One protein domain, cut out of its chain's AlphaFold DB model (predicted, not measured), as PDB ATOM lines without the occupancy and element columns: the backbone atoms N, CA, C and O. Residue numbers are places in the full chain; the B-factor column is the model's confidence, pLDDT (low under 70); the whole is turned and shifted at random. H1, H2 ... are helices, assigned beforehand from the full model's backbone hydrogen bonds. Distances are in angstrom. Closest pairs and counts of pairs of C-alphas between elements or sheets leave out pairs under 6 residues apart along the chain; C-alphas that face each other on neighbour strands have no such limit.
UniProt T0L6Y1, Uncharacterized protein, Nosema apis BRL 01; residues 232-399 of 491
ATOM      1  N   LYS A 232      95.575 137.503 102.543       83.44
ATOM      2  CA  LYS A 232      96.127 136.447 101.685       83.44
ATOM      3  C   LYS A 232      97.645 136.409 101.770       83.44
ATOM      4  O   LYS A 232      98.309 137.442 101.839       83.44
ATOM      5  N   PHE A 233      98.191 135.201 101.711       86.94
ATOM      6  CA  PHE A 233      99.627 134.999 101.596       86.94
ATOM      7  C   PHE A 233     100.132 135.377 100.203       86.94
ATOM      8  O   PHE A 233      99.457 135.145  99.201       86.94
ATOM      9  N   ASN A 234     101.344 135.922 100.150       89.31
ATOM     10  CA  ASN A 234     102.040 136.243  98.913       89.31
ATOM     11  C   ASN A 234     103.438 135.612  98.930       89.31
ATOM     12  O   ASN A 234     104.333 136.066  99.641       89.31
ATOM     13  N   VAL A 235     103.620 134.573  98.114       91.06
ATOM     14  CA  VAL A 235     104.854 133.773  98.055       91.06
ATOM     15  C   VAL A 235     106.073 134.618  97.672       91.06
ATOM     16  O   VAL A 235     107.151 134.421  98.227       91.06
ATOM     17  N   ASN A 236     105.920 135.588  96.769       92.06
ATOM     18  CA  ASN A 236     107.039 136.428  96.333       92.06
ATOM     19  C   ASN A 236     107.535 137.322  97.473       92.06
ATOM     20  O   ASN A 236     108.737 137.466  97.676       92.06
ATOM     21  N   ILE A 237     106.609 137.855  98.265       92.06
ATOM     22  CA  ILE A 237     106.936 138.687  99.426       92.06
ATOM     23  C   ILE A 237     107.585 137.838 100.521       92.06
ATOM     24  O   ILE A 237     108.585 138.246 101.105       92.06
ATOM     25  N   GLN A 238     107.100 136.613 100.736       93.56
ATOM     26  CA  GLN A 238     107.721 135.677 101.677       93.56
ATOM     27  C   GLN A 238     109.155 135.305 101.287       93.56
ATOM     28  O   GLN A 238     110.004 135.177 102.164       93.56
ATOM     29  N   LYS A 239     109.455 135.155  99.989       92.75
ATOM     30  CA  LYS A 239     110.831 134.929  99.514       92.75
ATOM     31  C   LYS A 239     111.746 136.102  99.867       92.75
ATOM     32  O   LYS A 239     112.839 135.867 100.368       92.75
ATOM     33  N   ILE A 240     111.280 137.337  99.669       93.19
ATOM     34  CA  ILE A 240     112.036 138.549 100.018       93.19
ATOM     35  C   ILE A 240     112.310 138.593 101.528       93.19
ATOM     36  O   ILE A 240     113.456 138.751 101.934       93.19
ATOM     37  N   ILE A 241     111.288 138.364 102.359       94.88
ATOM     38  CA  ILE A 241     111.438 138.354 103.826       94.88
ATOM     39  C   ILE A 241     112.388 137.235 104.275       94.88
ATOM     40  O   ILE A 241     113.222 137.439 105.148       94.88
ATOM     41  N   ASN A 242     112.323 136.054 103.657       93.19
ATOM     42  CA  ASN A 242     113.266 134.974 103.952       93.19
ATOM     43  C   ASN A 242     114.714 135.356 103.620       93.19
ATOM     44  O   ASN A 242     115.621 134.981 104.357       93.19
ATOM     45  N   MET A 243     114.954 136.088 102.528       92.19
ATOM     46  CA  MET A 243     116.296 136.591 102.209       92.19
ATOM     47  C   MET A 243     116.767 137.625 103.233       92.19
ATOM     48  O   MET A 243     117.919 137.564 103.655       92.19
ATOM     49  N   ASP A 244     115.877 138.514 103.678       92.56
ATOM     50  CA  ASP A 244     116.175 139.466 104.752       92.56
ATOM     51  C   ASP A 244     116.586 138.730 106.046       92.56
ATOM     52  O   ASP A 244     117.599 139.066 106.659       92.56
ATOM     53  N   LEU A 245     115.850 137.678 106.431       92.12
ATOM     54  CA  LEU A 245     116.120 136.901 107.647       92.12
ATOM     55  C   LEU A 245     117.384 136.038 107.583       92.12
ATOM     56  O   LEU A 245     117.994 135.785 108.621       92.12
ATOM     57  N   LYS A 246     117.814 135.606 106.392       89.19
ATOM     58  CA  LYS A 246     119.105 134.913 106.231       89.19
ATOM     59  C   LYS A 246     120.285 135.794 106.628       89.19
ATOM     60  O   LYS A 246     121.290 135.279 107.103       89.19
ATOM     61  N   ASN A 247     120.142 137.104 106.457       87.25
ATOM     62  CA  ASN A 247     121.163 138.082 106.803       87.25
ATOM     63  C   ASN A 247     120.943 138.686 108.198       87.25
ATOM     64  O   ASN A 247     121.655 139.619 108.558       87.25
ATOM     65  N   LEU A 248     119.959 138.212 108.972       90.50
ATOM     66  CA  LEU A 248     119.599 138.794 110.265       90.50
ATOM     67  C   LEU A 248     120.725 138.618 111.293       90.50
ATOM     68  O   LEU A 248     121.063 137.501 111.682       90.50
ATOM     69  N   VAL A 249     121.240 139.743 111.783       90.69
ATOM     70  CA  VAL A 249     122.272 139.845 112.820       90.69
ATOM     71  C   VAL A 249     121.962 141.010 113.769       90.69
ATOM     72  O   VAL A 249     121.121 141.863 113.488       90.69
ATOM     73  N   ASN A 250     122.661 141.087 114.906       87.62
ATOM     74  CA  ASN A 250     122.475 142.172 115.884       87.62
ATOM     75  C   ASN A 250     122.679 143.579 115.293       87.62
ATOM     76  O   ASN A 250     122.057 144.520 115.765       87.62
ATOM     77  N   SER A 251     123.514 143.741 114.267       88.00
ATOM     78  CA  SER A 251     123.800 145.056 113.681       88.00
ATOM     79  C   SER A 251     122.749 145.553 112.681       88.00
ATOM     80  O   SER A 251     122.826 146.708 112.274       88.00
ATOM     81  N   ASN A 252     121.783 144.723 112.258       90.81
ATOM     82  CA  ASN A 252     120.844 145.095 111.190       90.81
ATOM     83  C   ASN A 252     119.356 144.890 111.510       90.81
ATOM     84  O   ASN A 252     118.513 145.182 110.657       90.81
ATOM     85  N   TYR A 253     118.998 144.448 112.719       91.88
ATOM     86  CA  TYR A 253     117.589 144.234 113.061       91.88
ATOM     87  C   TYR A 253     116.777 145.548 113.069       91.88
ATOM     88  O   TYR A 253     115.620 145.542 112.650       91.88
ATOM     89  N   ASP A 254     117.376 146.687 113.447       92.19
ATOM     90  CA  ASP A 254     116.714 148.004 113.424       92.19
ATOM     91  C   ASP A 254     116.335 148.449 112.005       92.19
ATOM     92  O   ASP A 254     115.270 149.036 111.791       92.19
ATOM     93  N   LEU A 255     117.154 148.100 111.006       93.00
ATOM     94  CA  LEU A 255     116.839 148.351 109.597       93.00
ATOM     95  C   LEU A 255     115.609 147.551 109.159       93.00
ATOM     96  O   LEU A 255     114.764 148.068 108.427       93.00
ATOM     97  N   LEU A 256     115.470 146.309 109.635       93.31
ATOM     98  CA  LEU A 256     114.287 145.494 109.361       93.31
ATOM     99  C   LEU A 256     113.044 146.028 110.070       93.31
ATOM    100  O   LEU A 256     111.970 146.017 109.472       93.31
ATOM    101  N   ILE A 257     113.173 146.556 111.292       93.06
ATOM    102  CA  ILE A 257     112.072 147.252 111.974       93.06
ATOM    103  C   ILE A 257     111.611 148.446 111.132       93.06
ATOM    104  O   ILE A 257     110.422 148.564 110.832       93.06
ATOM    105  N   ALA A 258     112.541 149.317 110.727       91.00
ATOM    106  CA  ALA A 258     112.232 150.497 109.922       91.00
ATOM    107  C   ALA A 258     111.581 150.118 108.583       91.00
ATOM    108  O   ALA A 258     110.572 150.708 108.199       91.00
ATOM    109  N   LYS A 259     112.106 149.084 107.917       92.12
ATOM    110  CA  LYS A 259     111.546 148.532 106.679       92.12
ATOM    111  C   LYS A 259     110.120 148.030 106.900       92.12
ATOM    112  O   LYS A 259     109.192 148.497 106.247       92.12
ATOM    113  N   TYR A 260     109.914 147.097 107.824       91.88
ATOM    114  CA  TYR A 260     108.636 146.401 107.973       91.88
ATOM    115  C   TYR A 260     107.523 147.246 108.591       91.88
ATOM    116  O   TYR A 260     106.365 147.026 108.244       91.88
ATOM    117  N   LYS A 261     107.845 148.286 109.373       87.81
ATOM    118  CA  LYS A 261     106.862 149.313 109.768       87.81
ATOM    119  C   LYS A 261     106.130 149.923 108.571       87.81
ATOM    120  O   LYS A 261     104.953 150.241 108.673       87.81
ATOM    121  N   LEU A 262     106.803 150.057 107.429       82.50
ATOM    122  CA  LEU A 262     106.226 150.638 106.215       82.50
ATOM    123  C   LEU A 262     105.458 149.614 105.354       82.50
ATOM    124  O   LEU A 262     104.756 149.999 104.419       82.50
ATOM    125  N   HIS A 263     105.545 148.313 105.658       82.62
ATOM    126  CA  HIS A 263     104.998 147.214 104.847       82.62
ATOM    127  C   HIS A 263     103.774 146.531 105.481       82.62
ATOM    128  O   HIS A 263     103.634 145.312 105.472       82.62
ATOM    129  N   ILE A 264     102.824 147.321 105.977       79.19
ATOM    130  CA  ILE A 264     101.656 146.836 106.741       79.19
ATOM    131  C   ILE A 264     100.750 145.906 105.931       79.19
ATOM    132  O   ILE A 264     100.234 144.919 106.455       79.19
ATOM    133  N   LYS A 265     100.589 146.176 104.629       81.44
ATOM    134  CA  LYS A 265      99.865 145.289 103.699       81.44
ATOM    135  C   LYS A 265     100.426 143.859 103.683       81.44
ATOM    136  O   LYS A 265      99.710 142.921 103.347       81.44
ATOM    137  N   ASP A 266     101.686 143.705 104.085       87.81
ATOM    138  CA  ASP A 266     102.428 142.453 104.099       87.81
ATOM    139  C   ASP A 266     102.623 141.900 105.518       87.81
ATOM    140  O   ASP A 266     103.285 140.875 105.675       87.81
ATOM    141  N   ALA A 267     102.006 142.509 106.541       90.19
ATOM    142  CA  ALA A 267     102.147 142.127 107.946       90.19
ATOM    143  C   ALA A 267     101.921 140.625 108.176       90.19
ATOM    144  O   ALA A 267     102.730 139.974 108.830       90.19
ATOM    145  N   LEU A 268     100.885 140.033 107.570       92.44
ATOM    146  CA  LEU A 268     100.638 138.590 107.677       92.44
ATOM    147  C   LEU A 268     101.793 137.749 107.100       92.44
ATOM    148  O   LEU A 268     102.133 136.712 107.664       92.44
ATOM    149  N   ASN A 269     102.402 138.179 105.991       93.94
ATOM    150  CA  ASN A 269     103.539 137.481 105.384       93.94
ATOM    151  C   ASN A 269     104.802 137.622 106.241       93.94
ATOM    152  O   ASN A 269     105.499 136.629 106.435       93.94
ATOM    153  N   ILE A 270     105.055 138.818 106.782       93.81
ATOM    154  CA  ILE A 270     106.163 139.100 107.709       93.81
ATOM    155  C   ILE A 270     106.057 138.183 108.927       93.81
ATOM    156  O   ILE A 270     106.954 137.383 109.182       93.81
ATOM    157  N   ILE A 271     104.910 138.218 109.609       95.25
ATOM    158  CA  ILE A 271     104.645 137.387 110.783       95.25
ATOM    159  C   ILE A 271     104.774 135.900 110.454       95.25
ATOM    160  O   ILE A 271     105.448 135.173 111.181       95.25
ATOM    161  N   LYS A 272     104.174 135.430 109.352       94.00
ATOM    162  CA  LYS A 272     104.267 134.020 108.961       94.00
ATOM    163  C   LYS A 272     105.716 133.565 108.830       94.00
ATOM    164  O   LYS A 272     106.083 132.549 109.415       94.00
ATOM    165  N   VAL A 273     106.519 134.309 108.075       94.31
ATOM    166  CA  VAL A 273     107.912 133.948 107.804       94.31
ATOM    167  C   VAL A 273     108.754 133.996 109.076       94.31
ATOM    168  O   VAL A 273     109.620 133.145 109.253       94.31
ATOM    169  N   PHE A 274     108.472 134.926 109.989       93.62
ATOM    170  CA  PHE A 274     109.158 135.012 111.279       93.62
ATOM    171  C   PHE A 274     108.872 133.786 112.144       93.62
ATOM    172  O   PHE A 274     109.796 133.195 112.694       93.62
ATOM    173  N   ILE A 275     107.607 133.363 112.228       91.19
ATOM    174  CA  ILE A 275     107.229 132.154 112.970       91.19
ATOM    175  C   ILE A 275     107.822 130.900 112.332       91.19
ATOM    176  O   ILE A 275     108.338 130.040 113.042       91.19
ATOM    177  N   ASP A 276     107.778 130.791 111.004       88.75
ATOM    178  CA  ASP A 276     108.355 129.645 110.304       88.75
ATOM    179  C   ASP A 276     109.886 129.591 110.505       88.75
ATOM    180  O   ASP A 276     110.429 128.521 110.777       88.75
ATOM    181  N   ASN A 277     110.584 130.736 110.477       87.62
ATOM    182  CA  ASN A 277     112.021 130.797 110.773       87.62
ATOM    183  C   ASN A 277     112.331 130.495 112.237       87.62
ATOM    184  O   ASN A 277     113.272 129.761 112.495       87.62
ATOM    185  N   LEU A 278     111.538 130.979 113.194       86.50
ATOM    186  CA  LEU A 278     111.694 130.648 114.614       86.50
ATOM    187  C   LEU A 278     111.634 129.132 114.853       86.50
ATOM    188  O   LEU A 278     112.373 128.582 115.673       86.50
ATOM    189  N   ILE A 279     110.722 128.462 114.150       80.94
ATOM    190  CA  ILE A 279     110.554 127.017 114.247       80.94
ATOM    191  C   ILE A 279     111.798 126.299 113.737       80.94
ATOM    192  O   ILE A 279     112.227 125.347 114.379       80.94
ATOM    193  N   ILE A 280     112.401 126.747 112.639       82.50
ATOM    194  CA  ILE A 280     113.586 126.097 112.066       82.50
ATOM    195  C   ILE A 280     114.862 126.493 112.835       82.50
ATOM    196  O   ILE A 280     115.686 125.639 113.159       82.50
ATOM    197  N   PHE A 281     114.991 127.769 113.199       84.44
ATOM    198  CA  PHE A 281     116.175 128.405 113.781       84.44
ATOM    199  C   PHE A 281     115.843 129.095 115.118       84.44
ATOM    200  O   PHE A 281     115.789 130.325 115.204       84.44
ATOM    201  N   PRO A 282     115.673 128.337 116.218       78.75
ATOM    202  CA  PRO A 282     115.301 128.901 117.519       78.75
ATOM    203  C   PRO A 282     116.337 129.888 118.083       78.75
ATOM    204  O   PRO A 282     115.988 130.721 118.916       78.75
ATOM    205  N   VAL A 283     117.589 129.841 117.612       85.56
ATOM    206  CA  VAL A 283     118.642 130.804 117.979       85.56
ATOM    207  C   VAL A 283     118.278 132.248 117.602       85.56
ATOM    208  O   VAL A 283     118.699 133.184 118.271       85.56
ATOM    209  N   GLN A 284     117.436 132.447 116.580       87.56
ATOM    210  CA  GLN A 284     117.001 133.777 116.141       87.56
ATOM    211  C   GLN A 284     115.862 134.358 116.995       87.56
ATOM    212  O   GLN A 284     115.461 135.500 116.773       87.56
ATOM    213  N   MET A 285     115.339 133.615 117.980       89.69
ATOM    214  CA  MET A 285     114.184 134.019 118.790       89.69
ATOM    215  C   MET A 285     114.347 135.409 119.414       89.69
ATOM    216  O   MET A 285     113.406 136.197 119.406       89.69
ATOM    217  N   GLU A 286     115.525 135.721 119.956       91.50
ATOM    218  CA  GLU A 286     115.761 137.014 120.600       91.50
ATOM    219  C   GLU A 286     115.694 138.168 119.592       91.50
ATOM    220  O   GLU A 286     114.953 139.129 119.797       91.50
ATOM    221  N   LEU A 287     116.387 138.041 118.460       93.81
ATOM    222  CA  LEU A 287     116.378 139.045 117.397       93.81
ATOM    223  C   LEU A 287     114.980 139.240 116.807       93.81
ATOM    224  O   LEU A 287     114.513 140.369 116.686       93.81
ATOM    225  N   LEU A 288     114.275 138.148 116.508       94.69
ATOM    226  CA  LEU A 288     112.906 138.215 116.001       94.69
ATOM    227  C   LEU A 288     111.962 138.880 117.013       94.69
ATOM    228  O   LEU A 288     111.082 139.638 116.606       94.69
ATOM    229  N   SER A 289     112.164 138.657 118.318       94.31
ATOM    230  CA  SER A 289     111.341 139.288 119.355       94.31
ATOM    231  C   SER A 289     111.567 140.797 119.425       94.31
ATOM    232  O   SER A 289     110.599 141.555 119.472       94.31
ATOM    233  N   LYS A 290     112.827 141.246 119.307       94.81
ATOM    234  CA  LYS A 290     113.175 142.672 119.201       94.81
ATOM    235  C   LYS A 290     112.517 143.307 117.981       94.81
ATOM    236  O   LYS A 290     111.922 144.375 118.106       94.81
ATOM    237  N   ILE A 291     112.545 142.625 116.830       95.81
ATOM    238  CA  ILE A 291     111.910 143.143 115.614       95.81
ATOM    239  C   ILE A 291     110.404 143.301 115.818       95.81
ATOM    240  O   ILE A 291     109.901 144.403 115.630       95.81
ATOM    241  N   ILE A 292     109.686 142.250 116.236       95.62
ATOM    242  CA  ILE A 292     108.222 142.310 116.419       95.62
ATOM    243  C   ILE A 292     107.828 143.369 117.455       95.62
ATOM    244  O   ILE A 292     106.880 144.116 117.219       95.62
ATOM    245  N   ASN A 293     108.567 143.485 118.562       95.06
ATOM    246  CA  ASN A 293     108.326 144.526 119.565       95.06
ATOM    247  C   ASN A 293     108.523 145.933 119.007       95.06
ATOM    248  O   ASN A 293     107.795 146.848 119.392       95.06
ATOM    249  N   GLY A 294     109.465 146.083 118.076       93.19
ATOM    250  CA  GLY A 294     109.680 147.310 117.334       93.19
ATOM    251  C   GLY A 294     108.577 147.628 116.326       93.19
ATOM    252  O   GLY A 294     108.441 148.797 115.984       93.19
ATOM    253  N   LEU A 295     107.794 146.655 115.844       93.69
ATOM    254  CA  LEU A 295     106.704 146.884 114.886       93.69
ATOM    255  C   LEU A 295     105.475 147.528 115.548       93.69
ATOM    256  O   LEU A 295     105.381 147.688 116.763       93.69
ATOM    257  N   SER A 296     104.510 147.927 114.725       91.06
ATOM    258  CA  SER A 296     103.288 148.567 115.207       91.06
ATOM    259  C   SER A 296     102.331 147.610 115.925       91.06
ATOM    260  O   SER A 296     102.379 146.386 115.766       91.06
ATOM    261  N   ASN A 297     101.355 148.192 116.625       91.00
ATOM    262  CA  ASN A 297     100.269 147.445 117.262       91.00
ATOM    263  C   ASN A 297      99.437 146.625 116.266       91.00
ATOM    264  O   ASN A 297      98.959 145.554 116.622       91.00
ATOM    265  N   PHE A 298      99.315 147.071 115.012       90.81
ATOM    266  CA  PHE A 298      98.637 146.296 113.976       90.81
ATOM    267  C   PHE A 298      99.403 145.006 113.638       90.81
ATOM    268  O   PHE A 298      98.804 143.933 113.563       90.81
ATOM    269  N   HIS A 299     100.733 145.077 113.505       92.81
ATOM    270  CA  HIS A 299     101.568 143.888 113.295       92.81
ATOM    271  C   HIS A 299     101.493 142.933 114.486       92.81
ATOM    272  O   HIS A 299     101.387 141.723 114.290       92.81
ATOM    273  N   LYS A 300     101.505 143.471 115.709       93.69
ATOM    274  CA  LYS A 300     101.366 142.696 116.948       93.69
ATOM    275  C   LYS A 300      99.992 142.012 117.050       93.69
ATOM    276  O   LYS A 300      99.916 140.842 117.408       93.69
ATOM    277  N   ASP A 301      98.906 142.681 116.661       93.38
ATOM    278  CA  ASP A 301      97.558 142.085 116.650       93.38
ATOM    279  C   ASP A 301      97.426 140.988 115.570       93.38
ATOM    280  O   ASP A 301      96.843 139.932 115.828       93.38
ATOM    281  N   ILE A 302      98.045 141.174 114.392       92.94
ATOM    282  CA  ILE A 302      98.168 140.123 113.360       92.94
ATOM    283  C   ILE A 302      99.043 138.961 113.838       92.94
ATOM    284  O   ILE A 302      98.736 137.808 113.534       92.94
ATOM    285  N   PHE A 303     100.114 139.243 114.581       95.19
ATOM    286  CA  PHE A 303     100.964 138.229 115.195       95.19
ATOM    287  C   PHE A 303     100.145 137.304 116.092       95.19
ATOM    288  O   PHE A 303     100.145 136.094 115.867       95.19
ATOM    289  N   ILE A 304      99.364 137.861 117.018       94.06
ATOM    290  CA  ILE A 304      98.517 137.064 117.913       94.06
ATOM    291  C   ILE A 304      97.437 136.306 117.152       94.06
ATOM    292  O   ILE A 304      97.231 135.119 117.409       94.06
ATOM    293  N   TYR A 305      96.807 136.931 116.156       94.31
ATOM    294  CA  TYR A 305      95.875 136.236 115.273       94.31
ATOM    295  C   TYR A 305      96.512 135.018 114.585       94.31
ATOM    296  O   TYR A 305      95.942 133.925 114.604       94.31
ATOM    297  N   TYR A 306      97.693 135.188 113.985       93.00
ATOM    298  CA  TYR A 306      98.382 134.112 113.273       93.00
ATOM    299  C   TYR A 306      98.808 132.992 114.224       93.00
ATOM    300  O   TYR A 306      98.614 131.818 113.908       93.00
ATOM    301  N   ILE A 307      99.334 133.352 115.397       90.06
ATOM    302  CA  ILE A 307      99.674 132.410 116.463       90.06
ATOM    303  C   ILE A 307      98.450 131.594 116.869       90.06
ATOM    304  O   ILE A 307      98.499 130.371 116.803       90.06
ATOM    305  N   LEU A 308      97.340 132.242 117.223       88.44
ATOM    306  CA  LEU A 308      96.123 131.550 117.649       88.44
ATOM    307  C   LEU A 308      95.573 130.640 116.553       88.44
ATOM    308  O   LEU A 308      95.187 129.508 116.832       88.44
ATOM    309  N   ASN A 309      95.592 131.090 115.298       86.81
ATOM    310  CA  ASN A 309      95.187 130.261 114.167       86.81
ATOM    311  C   ASN A 309      96.100 129.033 113.990       86.81
ATOM    312  O   ASN A 309      95.624 127.955 113.644       86.81
ATOM    313  N   ARG A 310      97.406 129.176 114.253       83.19
ATOM    314  CA  ARG A 310      98.370 128.068 114.199       83.19
ATOM    315  C   ARG A 310      98.188 127.095 115.364       83.19
ATOM    316  O   ARG A 310      98.164 125.893 115.128       83.19
ATOM    317  N   LEU A 311      98.003 127.604 116.582       77.38
ATOM    318  CA  LEU A 311      97.739 126.793 117.774       77.38
ATOM    319  C   LEU A 311      96.403 126.045 117.676       77.38
ATOM    320  O   LEU A 311      96.298 124.935 118.186       77.38
ATOM    321  N   ASN A 312      95.406 126.623 116.998       74.44
ATOM    322  CA  ASN A 312      94.098 126.008 116.771       74.44
ATOM    323  C   ASN A 312      94.086 124.952 115.643       74.44
ATOM    324  O   ASN A 312      93.078 124.280 115.435       74.44
ATOM    325  N   ASN A 313      95.172 124.803 114.876       69.12
ATOM    326  CA  ASN A 313      95.238 123.798 113.815       69.12
ATOM    327  C   ASN A 313      95.216 122.387 114.431       69.12
ATOM    328  O   ASN A 313      96.013 122.080 115.318       69.12
ATOM    329  N   THR A 314      94.333 121.511 113.943       52.06
ATOM    330  CA  THR A 314      94.160 120.136 114.441       52.06
ATOM    331  C   THR A 314      95.450 119.323 114.415       52.06
ATOM    332  O   THR A 314      95.626 118.470 115.271       52.06
ATOM    333  N   ASN A 315      96.397 119.632 113.524       54.12
ATOM    334  CA  ASN A 315      97.711 118.978 113.498       54.12
ATOM    335  C   ASN A 315      98.626 119.421 114.655       54.12
ATOM    336  O   ASN A 315      99.463 118.648 115.106       54.12
ATOM    337  N   PHE A 316      98.450 120.642 115.165       53.12
ATOM    338  CA  PHE A 316      99.086 121.126 116.398       53.12
ATOM    339  C   PHE A 316      98.383 120.593 117.653       53.12
ATOM    340  O   PHE A 316      98.996 120.420 118.708       53.12
ATOM    341  N   ILE A 317      97.080 120.335 117.535       49.06
ATOM    342  CA  ILE A 317      96.224 119.777 118.585       49.06
ATOM    343  C   ILE A 317      96.195 118.236 118.545       49.06
ATOM    344  O   ILE A 317      95.605 117.628 119.435       49.06
ATOM    345  N   ASN A 318      96.859 117.590 117.576       45.38
ATOM    346  CA  ASN A 318      96.858 116.134 117.450       45.38
ATOM    347  C   ASN A 318      97.360 115.507 118.751       45.38
ATOM    348  O   ASN A 318      98.345 115.952 119.341       45.38
ATOM    349  N   LYS A 319      96.581 114.538 119.234       46.53
ATOM    350  CA  LYS A 319      96.145 114.500 120.635       46.53
ATOM    351  C   LYS A 319      97.236 114.269 121.687       46.53
ATOM    352  O   LYS A 319      96.936 114.393 122.865       46.53
ATOM    353  N   TYR A 320      98.476 113.971 121.315       43.38
ATOM    354  CA  TYR A 320      99.281 113.071 122.133       43.38
ATOM    355  C   TYR A 320     100.807 113.187 121.970       43.38
ATOM    356  O   TYR A 320     101.580 112.496 122.632       43.38
ATOM    357  N   THR A 321     101.282 114.067 121.092       41.66
ATOM    358  CA  THR A 321     102.716 114.232 120.839       41.66
ATOM    359  C   THR A 321     103.172 115.627 121.221       41.66
ATOM    360  O   THR A 321     102.542 116.637 120.907       41.66
ATOM    361  N   PHE A 322     104.286 115.679 121.949       48.88
ATOM    362  CA  PHE A 322     104.937 116.930 122.292       48.88
ATOM    363  C   PHE A 322     105.376 117.650 121.025       48.88
ATOM    364  O   PHE A 322     106.175 117.138 120.237       48.88
ATOM    365  N   ASN A 323     104.877 118.867 120.851       64.25
ATOM    366  CA  ASN A 323     105.230 119.682 119.712       64.25
ATOM    367  C   ASN A 323     106.309 120.697 120.122       64.25
ATOM    368  O   ASN A 323     106.022 121.707 120.767       64.25
ATOM    369  N   LYS A 324     107.563 120.447 119.717       67.69
ATOM    370  CA  LYS A 324     108.688 121.387 119.911       67.69
ATOM    371  C   LYS A 324     108.380 122.779 119.345       67.69
ATOM    372  O   LYS A 324     108.850 123.773 119.895       67.69
ATOM    373  N   GLU A 325     107.577 122.866 118.284       74.75
ATOM    374  CA  GLU A 325     107.110 124.143 117.744       74.75
ATOM    375  C   GLU A 325     106.208 124.878 118.738       74.75
ATOM    376  O   GLU A 325     106.343 126.087 118.881       74.75
ATOM    377  N   TYR A 326     105.344 124.170 119.475       76.69
ATOM    378  CA  TYR A 326     104.462 124.776 120.478       76.69
ATOM    379  C   TYR A 326     105.266 125.432 121.601       76.69
ATOM    380  O   TYR A 326     104.986 126.571 121.975       76.69
ATOM    381  N   VAL A 327     106.296 124.753 122.115       74.62
ATOM    382  CA  VAL A 327     107.174 125.327 123.151       74.62
ATOM    383  C   VAL A 327     107.899 126.560 122.630       74.62
ATOM    384  O   VAL A 327     107.935 127.584 123.308       74.62
ATOM    385  N   ARG A 328     108.448 126.485 121.412       81.00
ATOM    386  CA  ARG A 328     109.133 127.619 120.774       81.00
ATOM    387  C   ARG A 328     108.190 128.802 120.596       81.00
ATOM    388  O   ARG A 328     108.556 129.914 120.952       81.00
ATOM    389  N   ILE A 329     106.980 128.551 120.102       85.88
ATOM    390  CA  ILE A 329     105.938 129.563 119.935       85.88
ATOM    391  C   ILE A 329     105.544 130.158 121.290       85.88
ATOM    392  O   ILE A 329     105.508 131.373 121.405       85.88
ATOM    393  N   SER A 330     105.318 129.344 122.323       84.69
ATOM    394  CA  SER A 330     104.917 129.826 123.655       84.69
ATOM    395  C   SER A 330     105.980 130.718 124.284       84.69
ATOM    396  O   SER A 330     105.677 131.840 124.683       84.69
ATOM    397  N   LYS A 331     107.243 130.274 124.269       84.25
ATOM    398  CA  LYS A 331     108.382 131.080 124.732       84.25
ATOM    399  C   LYS A 331     108.551 132.360 123.924       84.25
ATOM    400  O   LYS A 331     108.969 133.385 124.449       84.25
ATOM    401  N   PHE A 332     108.258 132.308 122.629       91.25
ATOM    402  CA  PHE A 332     108.327 133.488 121.782       91.25
ATOM    403  C   PHE A 332     107.216 134.481 122.100       91.25
ATOM    404  O   PHE A 332     107.501 135.664 122.229       91.25
ATOM    405  N   ILE A 333     105.985 134.004 122.300       90.62
ATOM    406  CA  ILE A 333     104.848 134.815 122.744       90.62
ATOM    407  C   ILE A 333     105.189 135.533 124.054       90.62
ATOM    408  O   ILE A 333     104.957 136.731 124.139       90.62
ATOM    409  N   GLY A 334     105.800 134.851 125.031       88.62
ATOM    410  CA  GLY A 334     106.220 135.465 126.302       88.62
ATOM    411  C   GLY A 334     107.222 136.622 126.163       88.62
ATOM    412  O   GLY A 334     107.355 137.434 127.074       88.62
ATOM    413  N   LYS A 335     107.911 136.744 125.018       91.69
ATOM    414  CA  LYS A 335     108.879 137.820 124.735       91.69
ATOM    415  C   LYS A 335     108.295 139.007 123.968       91.69
ATOM    416  O   LYS A 335     109.005 139.993 123.757       91.69
ATOM    417  N   ILE A 336     107.052 138.912 123.498       93.06
ATOM    418  CA  ILE A 336     106.406 139.987 122.739       93.06
ATOM    419  C   ILE A 336     105.545 140.837 123.677       93.06
ATOM    420  O   ILE A 336     104.817 140.310 124.509       93.06
ATOM    421  N   ASP A 337     105.586 142.153 123.498       91.31
ATOM    422  CA  ASP A 337     104.677 143.111 124.125       91.31
ATOM    423  C   ASP A 337     103.427 143.298 123.251       91.31
ATOM    424  O   ASP A 337     103.508 143.867 122.155       91.31
ATOM    425  N   TYR A 338     102.283 142.785 123.710       91.19
ATOM    426  CA  TYR A 338     101.001 142.791 122.999       91.19
ATOM    427  C   TYR A 338      99.803 142.727 123.968       91.19
ATOM    428  O   TYR A 338      99.941 142.422 125.152       91.19
ATOM    429  N   ASP A 339      98.591 142.961 123.450       88.69
ATOM    430  CA  ASP A 339      97.347 142.761 124.206       88.69
ATOM    431  C   ASP A 339      97.098 141.266 124.471       88.69
ATOM    432  O   ASP A 339      96.709 140.516 123.575       88.69
ATOM    433  N   THR A 340      97.297 140.836 125.717       90.50
ATOM    434  CA  THR A 340      97.162 139.429 126.137       90.50
ATOM    435  C   THR A 340      95.726 138.903 126.157       90.50
ATOM    436  O   THR A 340      95.530 137.693 126.292       90.50
ATOM    437  N   THR A 341      94.712 139.762 126.001       90.62
ATOM    438  CA  THR A 341      93.287 139.390 126.092       90.62
ATOM    439  C   THR A 341      92.895 138.199 125.199       90.62
ATOM    440  O   THR A 341      92.289 137.258 125.718       90.62
ATOM    441  N   PRO A 342      93.273 138.142 123.904       91.75
ATOM    442  CA  PRO A 342      92.917 137.023 123.029       91.75
ATOM    443  C   PRO A 342      93.553 135.695 123.461       91.75
ATOM    444  O   PRO A 342      92.919 134.644 123.372       91.75
ATOM    445  N   ILE A 343      94.794 135.734 123.964       91.00
ATOM    446  CA  ILE A 343      95.495 134.548 124.477       91.00
ATOM    447  C   ILE A 343      94.843 134.057 125.774       91.00
ATOM    448  O   ILE A 343      94.639 132.856 125.937       91.00
ATOM    449  N   LYS A 344      94.465 134.967 126.679       90.75
ATOM    450  CA  LYS A 344      93.749 134.620 127.918       90.75
ATOM    451  C   LYS A 344      92.415 133.938 127.627       90.75
ATOM    452  O   LYS A 344      92.095 132.931 128.256       90.75
ATOM    453  N   GLU A 345      91.656 134.439 126.650       89.06
ATOM    454  CA  GLU A 345      90.399 133.801 126.250       89.06
ATOM    455  C   GLU A 345      90.632 132.412 125.636       89.06
ATOM    456  O   GLU A 345      89.930 131.462 125.983       89.06
ATOM    457  N   PHE A 346      91.664 132.263 124.797       87.56
ATOM    458  CA  PHE A 346      92.079 130.960 124.275       87.56
ATOM    459  C   PHE A 346      92.423 129.978 125.404       87.56
ATOM    460  O   PHE A 346      91.906 128.863 125.424       87.56
ATOM    461  N   ILE A 347      93.231 130.399 126.382       85.38
ATOM    462  CA  ILE A 347      93.563 129.577 127.553       85.38
ATOM    463  C   ILE A 347      92.288 129.153 128.276       85.38
ATOM    464  O   ILE A 347      92.089 127.962 128.479       85.38
ATOM    465  N   ASN A 348      91.393 130.084 128.613       83.12
ATOM    466  CA  ASN A 348      90.157 129.764 129.337       83.12
ATOM    467  C   ASN A 348      89.268 128.761 128.585       83.12
ATOM    468  O   ASN A 348      88.605 127.935 129.209       83.12
ATOM    469  N   MET A 349      89.263 128.808 127.251       83.38
ATOM    470  CA  MET A 349      88.497 127.875 126.428       83.38
ATOM    471  C   MET A 349      89.090 126.459 126.442       83.38
ATOM    472  O   MET A 349      88.343 125.482 126.444       83.38
ATOM    473  N   TYR A 350      90.420 126.340 126.485       76.56
ATOM    474  CA  TYR A 350      91.129 125.059 126.371       76.56
ATOM    475  C   TYR A 350      91.698 124.521 127.688       76.56
ATOM    476  O   TYR A 350      92.164 123.383 127.718       76.56
ATOM    477  N   ILE A 351      91.631 125.274 128.789       73.62
ATOM    478  CA  ILE A 351      92.184 124.861 130.087       73.62
ATOM    479  C   ILE A 351      91.520 123.584 130.611       73.62
ATOM    480  O   ILE A 351      92.182 122.739 131.206       73.62
ATOM    481  N   LYS A 352      90.233 123.376 130.291       67.88
ATOM    482  CA  LYS A 352      89.487 122.147 130.616       67.88
ATOM    483  C   LYS A 352      90.104 120.891 130.000       67.88
ATOM    484  O   LYS A 352      89.920 119.808 130.541       67.88
ATOM    485  N   ASN A 353      90.871 121.034 128.918       63.78
ATOM    486  CA  ASN A 353      91.563 119.920 128.274       63.78
ATOM    487  C   ASN A 353      92.840 119.509 129.023       63.78
ATOM    488  O   ASN A 353      93.494 118.559 128.605       63.78
ATOM    489  N   LYS A 354      93.210 120.230 130.096       60.50
ATOM    490  CA  LYS A 354      94.304 119.892 131.020       60.50
ATOM    491  C   LYS A 354      95.655 119.657 130.320       60.50
ATOM    492  O   LYS A 354      96.463 118.855 130.776       60.50
ATOM    493  N   ARG A 355      95.892 120.337 129.189       63.88
ATOM    494  CA  ARG A 355      97.087 120.147 128.352       63.88
ATOM    495  C   ARG A 355      98.263 120.960 128.873       63.88
ATOM    496  O   ARG A 355      98.126 122.142 129.184       63.88
ATOM    497  N   PHE A 356      99.439 120.352 128.858       65.38
ATOM    498  CA  PHE A 356     100.682 120.970 129.301       65.38
ATOM    499  C   PHE A 356     101.094 122.177 128.450       65.38
ATOM    500  O   PHE A 356     101.516 123.205 128.969       65.38
ATOM    501  N   SER A 357     100.865 122.099 127.144       69.50
ATOM    502  CA  SER A 357     100.952 123.224 126.214       69.50
ATOM    503  C   SER A 357     100.162 124.468 126.674       69.50
ATOM    504  O   SER A 357     100.660 125.593 126.604       69.50
ATOM    505  N   ILE A 358      98.955 124.306 127.220       75.50
ATOM    506  CA  ILE A 358      98.166 125.434 127.745       75.50
ATOM    507  C   ILE A 358      98.787 125.990 129.035       75.50
ATOM    508  O   ILE A 358      98.840 127.206 129.205       75.50
ATOM    509  N   ILE A 359      99.319 125.122 129.900       72.19
ATOM    510  CA  ILE A 359     100.005 125.511 131.144       72.19
ATOM    511  C   ILE A 359     101.288 126.294 130.844       72.19
ATOM    512  O   ILE A 359     101.534 127.336 131.449       72.19
ATOM    513  N   LEU A 360     102.083 125.840 129.874       76.38
ATOM    514  CA  LEU A 360     103.266 126.569 129.427       76.38
ATOM    515  C   LEU A 360     102.880 127.964 128.928       76.38
ATOM    516  O   LEU A 360     103.493 128.947 129.329       76.38
ATOM    517  N   LEU A 361     101.836 128.065 128.101       82.88
ATOM    518  CA  LEU A 361     101.361 129.353 127.603       82.88
ATOM    519  C   LEU A 361     100.906 130.272 128.749       82.88
ATOM    520  O   LEU A 361     101.268 131.444 128.748       82.88
ATOM    521  N   MET A 362     100.176 129.744 129.741       82.88
ATOM    522  CA  MET A 362      99.800 130.480 130.958       82.88
ATOM    523  C   MET A 362     101.013 131.038 131.695       82.88
ATOM    524  O   MET A 362     100.995 132.204 132.081       82.88
ATOM    525  N   ASN A 363     102.051 130.222 131.866       81.31
ATOM    526  CA  ASN A 363     103.278 130.627 132.537       81.31
ATOM    527  C   ASN A 363     104.008 131.741 131.772       81.31
ATOM    528  O   ASN A 363     104.363 132.756 132.365       81.31
ATOM    529  N   GLU A 364     104.179 131.587 130.456       85.50
ATOM    530  CA  GLU A 364     104.877 132.575 129.619       85.50
ATOM    531  C   GLU A 364     104.181 133.946 129.616       85.50
ATOM    532  O   GLU A 364     104.850 134.968 129.498       85.50
ATOM    533  N   ILE A 365     102.854 133.990 129.792       86.56
ATOM    534  CA  ILE A 365     102.093 135.249 129.892       86.56
ATOM    535  C   ILE A 365     101.698 135.626 131.331       86.56
ATOM    536  O   ILE A 365     100.899 136.544 131.522       86.56
ATOM    537  N   GLN A 366     102.207 134.896 132.331       83.38
ATOM    538  CA  GLN A 366     101.922 135.074 133.763       83.38
ATOM    539  C   GLN A 366     100.420 135.118 134.111       83.38
ATOM    540  O   GLN A 366      99.978 135.859 134.993       83.38
ATOM    541  N   TYR A 367      99.601 134.332 133.412       84.06
ATOM    542  CA  TYR A 367      98.151 134.319 133.584       84.06
ATOM    543  C   TYR A 367      97.694 133.195 134.517       84.06
ATOM    544  O   TYR A 367      97.928 132.015 134.262       84.06
ATOM    545  N   LYS A 368      96.974 133.566 135.581       75.50
ATOM    546  CA  LYS A 368      96.385 132.630 136.546       75.50
ATOM    547  C   LYS A 368      94.926 132.354 136.184       75.50
ATOM    548  O   LYS A 368      94.070 133.215 136.371       75.50
ATOM    549  N   ALA A 369      94.645 131.149 135.696       65.56
ATOM    550  CA  ALA A 369      93.289 130.647 135.475       65.56
ATOM    551  C   ALA A 369      92.898 129.672 136.598       65.56
ATOM    552  O   ALA A 369      93.754 128.965 137.131       65.56
ATOM    553  N   SER A 370      91.610 129.627 136.948       64.62
ATOM    554  CA  SER A 370      91.080 128.641 137.898       64.62
ATOM    555  C   SER A 370      91.107 127.245 137.274       64.62
ATOM    556  O   SER A 370      90.511 127.034 136.216       64.62
ATOM    557  N   PHE A 371      91.793 126.299 137.916       59.09
ATOM    558  CA  PHE A 371      92.003 124.949 137.400       59.09
ATOM    559  C   PHE A 371      92.225 123.941 138.540       59.09
ATOM    560  O   PHE A 371      92.961 124.236 139.478       59.09
ATOM    561  N   ASP A 372      91.605 122.757 138.445       53.00
ATOM    562  CA  ASP A 372      91.841 121.642 139.371       53.00
ATOM    563  C   ASP A 372      93.075 120.843 138.929       53.00
ATOM    564  O   ASP A 372      93.058 120.127 137.922       53.00
ATOM    565  N   TYR A 373      94.159 121.012 139.685       47.81
ATOM    566  CA  TYR A 373      95.491 120.485 139.399       47.81
ATOM    567  C   TYR A 373      95.650 118.991 139.697       47.81
ATOM    568  O   TYR A 373      96.656 118.409 139.294       47.81
ATOM    569  N   ASN A 374      94.676 118.353 140.352       44.66
ATOM    570  CA  ASN A 374      94.779 116.943 140.747       44.66
ATOM    571  C   ASN A 374      94.706 115.957 139.561       44.66
ATOM    572  O   ASN A 374      94.913 114.763 139.743       44.66
ATOM    573  N   GLU A 375      94.456 116.442 138.340       45.03
ATOM    574  CA  GLU A 375      94.324 115.621 137.130       45.03
ATOM    575  C   GLU A 375      94.978 116.290 135.903       45.03
ATOM    576  O   GLU A 375      94.390 116.345 134.822       45.03
ATOM    577  N   ILE A 376      96.177 116.868 136.028       47.47
ATOM    578  CA  ILE A 376      96.912 117.291 134.824       47.47
ATOM    579  C   ILE A 376      97.271 116.034 134.037       47.47
ATOM    580  O   ILE A 376      98.078 115.216 134.476       47.47
ATOM    581  N   TRP A 377      96.680 115.883 132.857       44.28
ATOM    582  CA  TRP A 377      96.979 114.743 132.018       44.28
ATOM    583  C   TRP A 377      98.295 114.985 131.267       44.28
ATOM    584  O   TRP A 377      98.405 115.862 130.408       44.28
ATOM    585  N   LEU A 378      99.313 114.181 131.582       44.53
ATOM    586  CA  LEU A 378     100.688 114.297 131.068       44.53
ATOM    587  C   LEU A 378     100.883 113.647 129.694       44.53
ATOM    588  O   LEU A 378     101.944 113.090 129.396       44.53
ATOM    589  N   TYR A 379      99.864 113.757 128.848       42.59
ATOM    590  CA  TYR A 379      99.771 113.125 127.534       42.59
ATOM    591  C   TYR A 379     100.670 113.732 126.455       42.59
ATOM    592  O   TYR A 379     100.559 113.379 125.287       42.59
ATOM    593  N   GLU A 380     101.566 114.652 126.802       42.28
ATOM    594  CA  GLU A 380     102.531 115.165 125.839       42.28
ATOM    595  C   GLU A 380     103.809 114.326 125.927       42.28
ATOM    596  O   GLU A 380     104.429 114.188 126.984       42.28
ATOM    597  N   ASN A 381     104.178 113.709 124.804       39.22
ATOM    598  CA  ASN A 381     105.354 112.853 124.659       39.22
ATOM    599  C   ASN A 381     106.661 113.679 124.699       39.22
ATOM    600  O   ASN A 381     107.336 113.823 123.684       39.22
ATOM    601  N   CYS A 382     106.957 114.334 125.824       44.31
ATOM    602  CA  CYS A 382     108.121 115.204 125.987       44.31
ATOM    603  C   CYS A 382     109.188 114.589 126.889       44.31
ATOM    604  O   CYS A 382     108.901 113.692 127.684       44.31
ATOM    605  N   ASP A 383     110.410 115.116 126.780       45.91
ATOM    606  CA  ASP A 383     111.515 114.753 127.663       45.91
ATOM    607  C   ASP A 383     111.084 114.935 129.125       45.91
ATOM    608  O   ASP A 383     110.538 115.980 129.490       45.91
ATOM    609  N   ILE A 384     111.335 113.921 129.958       47.59
ATOM    610  CA  ILE A 384     110.935 113.882 131.377       47.59
ATOM    611  C   ILE A 384     111.391 115.156 132.105       47.59
ATOM    612  O   ILE A 384     110.600 115.800 132.782       47.59
ATOM    613  N   LYS A 385     112.623 115.601 131.836       47.50
ATOM    614  CA  LYS A 385     113.199 116.821 132.413       47.50
ATOM    615  C   LYS A 385     112.363 118.080 132.142       47.50
ATOM    616  O   LYS A 385     112.237 118.935 133.008       47.50
ATOM    617  N   LEU A 386     111.772 118.194 130.951       47.59
ATOM    618  CA  LEU A 386     110.953 119.350 130.595       47.59
ATOM    619  C   LEU A 386     109.580 119.305 131.290       47.59
ATOM    620  O   LEU A 386     109.033 120.364 131.599       47.59
ATOM    621  N   LYS A 387     109.039 118.100 131.560       52.09
ATOM    622  CA  LYS A 387     107.813 117.920 132.368       52.09
ATOM    623  C   LYS A 387     108.026 118.457 133.774       52.09
ATOM    624  O   LYS A 387     107.212 119.252 134.240       52.09
ATOM    625  N   ASP A 388     109.136 118.059 134.388       51.81
ATOM    626  CA  ASP A 388     109.496 118.454 135.747       51.81
ATOM    627  C   ASP A 388     109.691 119.974 135.842       51.81
ATOM    628  O   ASP A 388     109.066 120.620 136.682       51.81
ATOM    629  N   GLU A 389     110.451 120.577 134.918       53.28
ATOM    630  CA  GLU A 389     110.698 122.028 134.889       53.28
ATOM    631  C   GLU A 389     109.396 122.845 134.832       53.28
ATOM    632  O   GLU A 389     109.209 123.793 135.595       53.28
ATOM    633  N   ILE A 390     108.463 122.481 133.953       53.38
ATOM    634  CA  ILE A 390     107.219 123.247 133.775       53.38
ATOM    635  C   ILE A 390     106.226 122.978 134.908       53.38
ATOM    636  O   ILE A 390     105.509 123.895 135.314       53.38
ATOM    637  N   PHE A 391     106.196 121.761 135.457       55.75
ATOM    638  CA  PHE A 391     105.400 121.466 136.646       55.75
ATOM    639  C   PHE A 391     105.888 122.281 137.853       55.75
ATOM    640  O   PHE A 391     105.086 122.927 138.530       55.75
ATOM    641  N   GLU A 392     107.203 122.352 138.069       57.09
ATOM    642  CA  GLU A 392     107.799 123.206 139.097       57.09
ATOM    643  C   GLU A 392     107.496 124.695 138.875       57.09
ATOM    644  O   GLU A 392     107.190 125.413 139.833       57.09
ATOM    645  N   MET A 393     107.552 125.179 137.630       57.50
ATOM    646  CA  MET A 393     107.187 126.562 137.290       57.50
ATOM    647  C   MET A 393     105.716 126.860 137.603       57.50
ATOM    648  O   MET A 393     105.411 127.911 138.167       57.50
ATOM    649  N   TYR A 394     104.807 125.929 137.305       54.31
ATOM    650  CA  TYR A 394     103.386 126.074 137.618       54.31
ATOM    651  C   TYR A 394     103.128 126.137 139.129       54.31
ATOM    652  O   TYR A 394     102.435 127.045 139.600       54.31
ATOM    653  N   LEU A 395     103.726 125.219 139.899       55.62
ATOM    654  CA  LEU A 395     103.633 125.221 141.363       55.62
ATOM    655  C   LEU A 395     104.100 126.563 141.944       55.62
ATOM    656  O   LEU A 395     103.405 127.157 142.773       55.62
ATOM    657  N   LYS A 396     105.224 127.090 141.436       57.59
ATOM    658  CA  LYS A 396     105.738 128.419 141.801       57.59
ATOM    659  C   LYS A 396     104.755 129.538 141.449       57.59
ATOM    660  O   LYS A 396     104.469 130.373 142.300       57.59
ATOM    661  N   MET A 397     104.195 129.551 140.236       52.66
ATOM    662  CA  MET A 397     103.264 130.598 139.787       52.66
ATOM    663  C   MET A 397     102.016 130.705 140.681       52.66
ATOM    664  O   MET A 397     101.480 131.800 140.886       52.66
ATOM    665  N   HIS A 398     101.559 129.583 141.237       51.25
ATOM    666  CA  HIS A 398     100.362 129.512 142.074       51.25
ATOM    667  C   HIS A 398     100.641 129.481 143.586       51.25
ATOM    668  O   HIS A 398      99.696 129.319 144.354       51.25
ATOM    669  N   ASN A 399     101.890 129.684 144.027       51.53
ATOM    670  CA  ASN A 399     102.306 129.542 145.432       51.53
ATOM    671  C   ASN A 399     101.873 128.198 146.048       51.53
ATOM    672  O   ASN A 399     101.536 128.112 147.230       51.53
TER     673      ASN A 399
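Overview. This is residues 232 to 399 of the 491 residues of an uncharacterized protein of Nosema apis BRL 01 (UniProt T0L6Y1). An elongated pile of helices, with H1 and H2 at one end, H3, H4 and H5 next, H7 near the middle, then the H8 and H9 hairpin, and H10 at the other end. A long loop, residues 365 to 383, lies at the H10 end. The printed part has 168 residues with ten named helices, H1 to H10 in chain order, and no named strand; the class is all helix. By its radius of gyration of the C-alphas, 16.7 A, it is compact, and the spans are 49 by 29 by 29 A.

Arrangement. H3, residues 264 to 280, is the longest helix; it and H4, residues 282 to 294, are the hubs, touching four helices each. They form a helical hairpin, opposite ways at a shallow tilt of 22 degrees, with H3 touching through residues 274 to 278 alone; the closest C-alphas, Leu 278 and Met 285, are 5.9 A apart. H3 touches H1, residues 235 to 246, at a steep tilt of 54 degrees, C-alphas Gln 238 and Asn 269 being closest at 5.9 A. H3 touches H5, residues 297 to 311, at 47 degrees, steep, closest at C-alphas Ala 267 and His 299, 5.7 A. H4 touches H2, residues 253 to 261, closest at C-alphas Ile 257 and Ile 291, 5.5 A. With residues 275 to 279 alone H3 touches H7, residues 324 to 333, closest at C-alphas Ile 279 and Glu 325, 5.7 A. H7 touches H9, residues 356 to 364, the same way at a shallow 24 degrees, closest at C-alphas Ser 330 and Leu 361, 5.3 A. H9 forms a helical hairpin with H8, residues 341 to 353, closest at C-alphas Ile 347 and Ile 358, 6.2 A. H9 touches H10, residues 384 to 397, closest at C-alphas Leu 360 and Ile 390, 6.8 A. H6, residues 314 to 317, touches no helix. Every O i to N i+4 pair is within hydrogen-bond range in H1, H2, H5, H7, H9 and H10; the counts are 11 of 13 in H3 and 7 of 9 in both H4 and H8, and H6 is too short for one.

Along the chain. H1 begins at C-alpha 235, (104.854, 133.773, 98.055); H10, 20.2 A long, ends at C-alpha 397, (103.264, 130.598, 139.787). H3 measures 24.5 A, H5 20.8 A and H8 19.7 A.

Size, cuts and confidence. The C-alphas of Asn 236 and Asn 374, the two farthest apart, are 50.0 A apart. The printed part has no cut, and H9 to H10 is the long link. The pLDDT is under 70 in residues 313 to 324, 352 to 357 and 369 to 399.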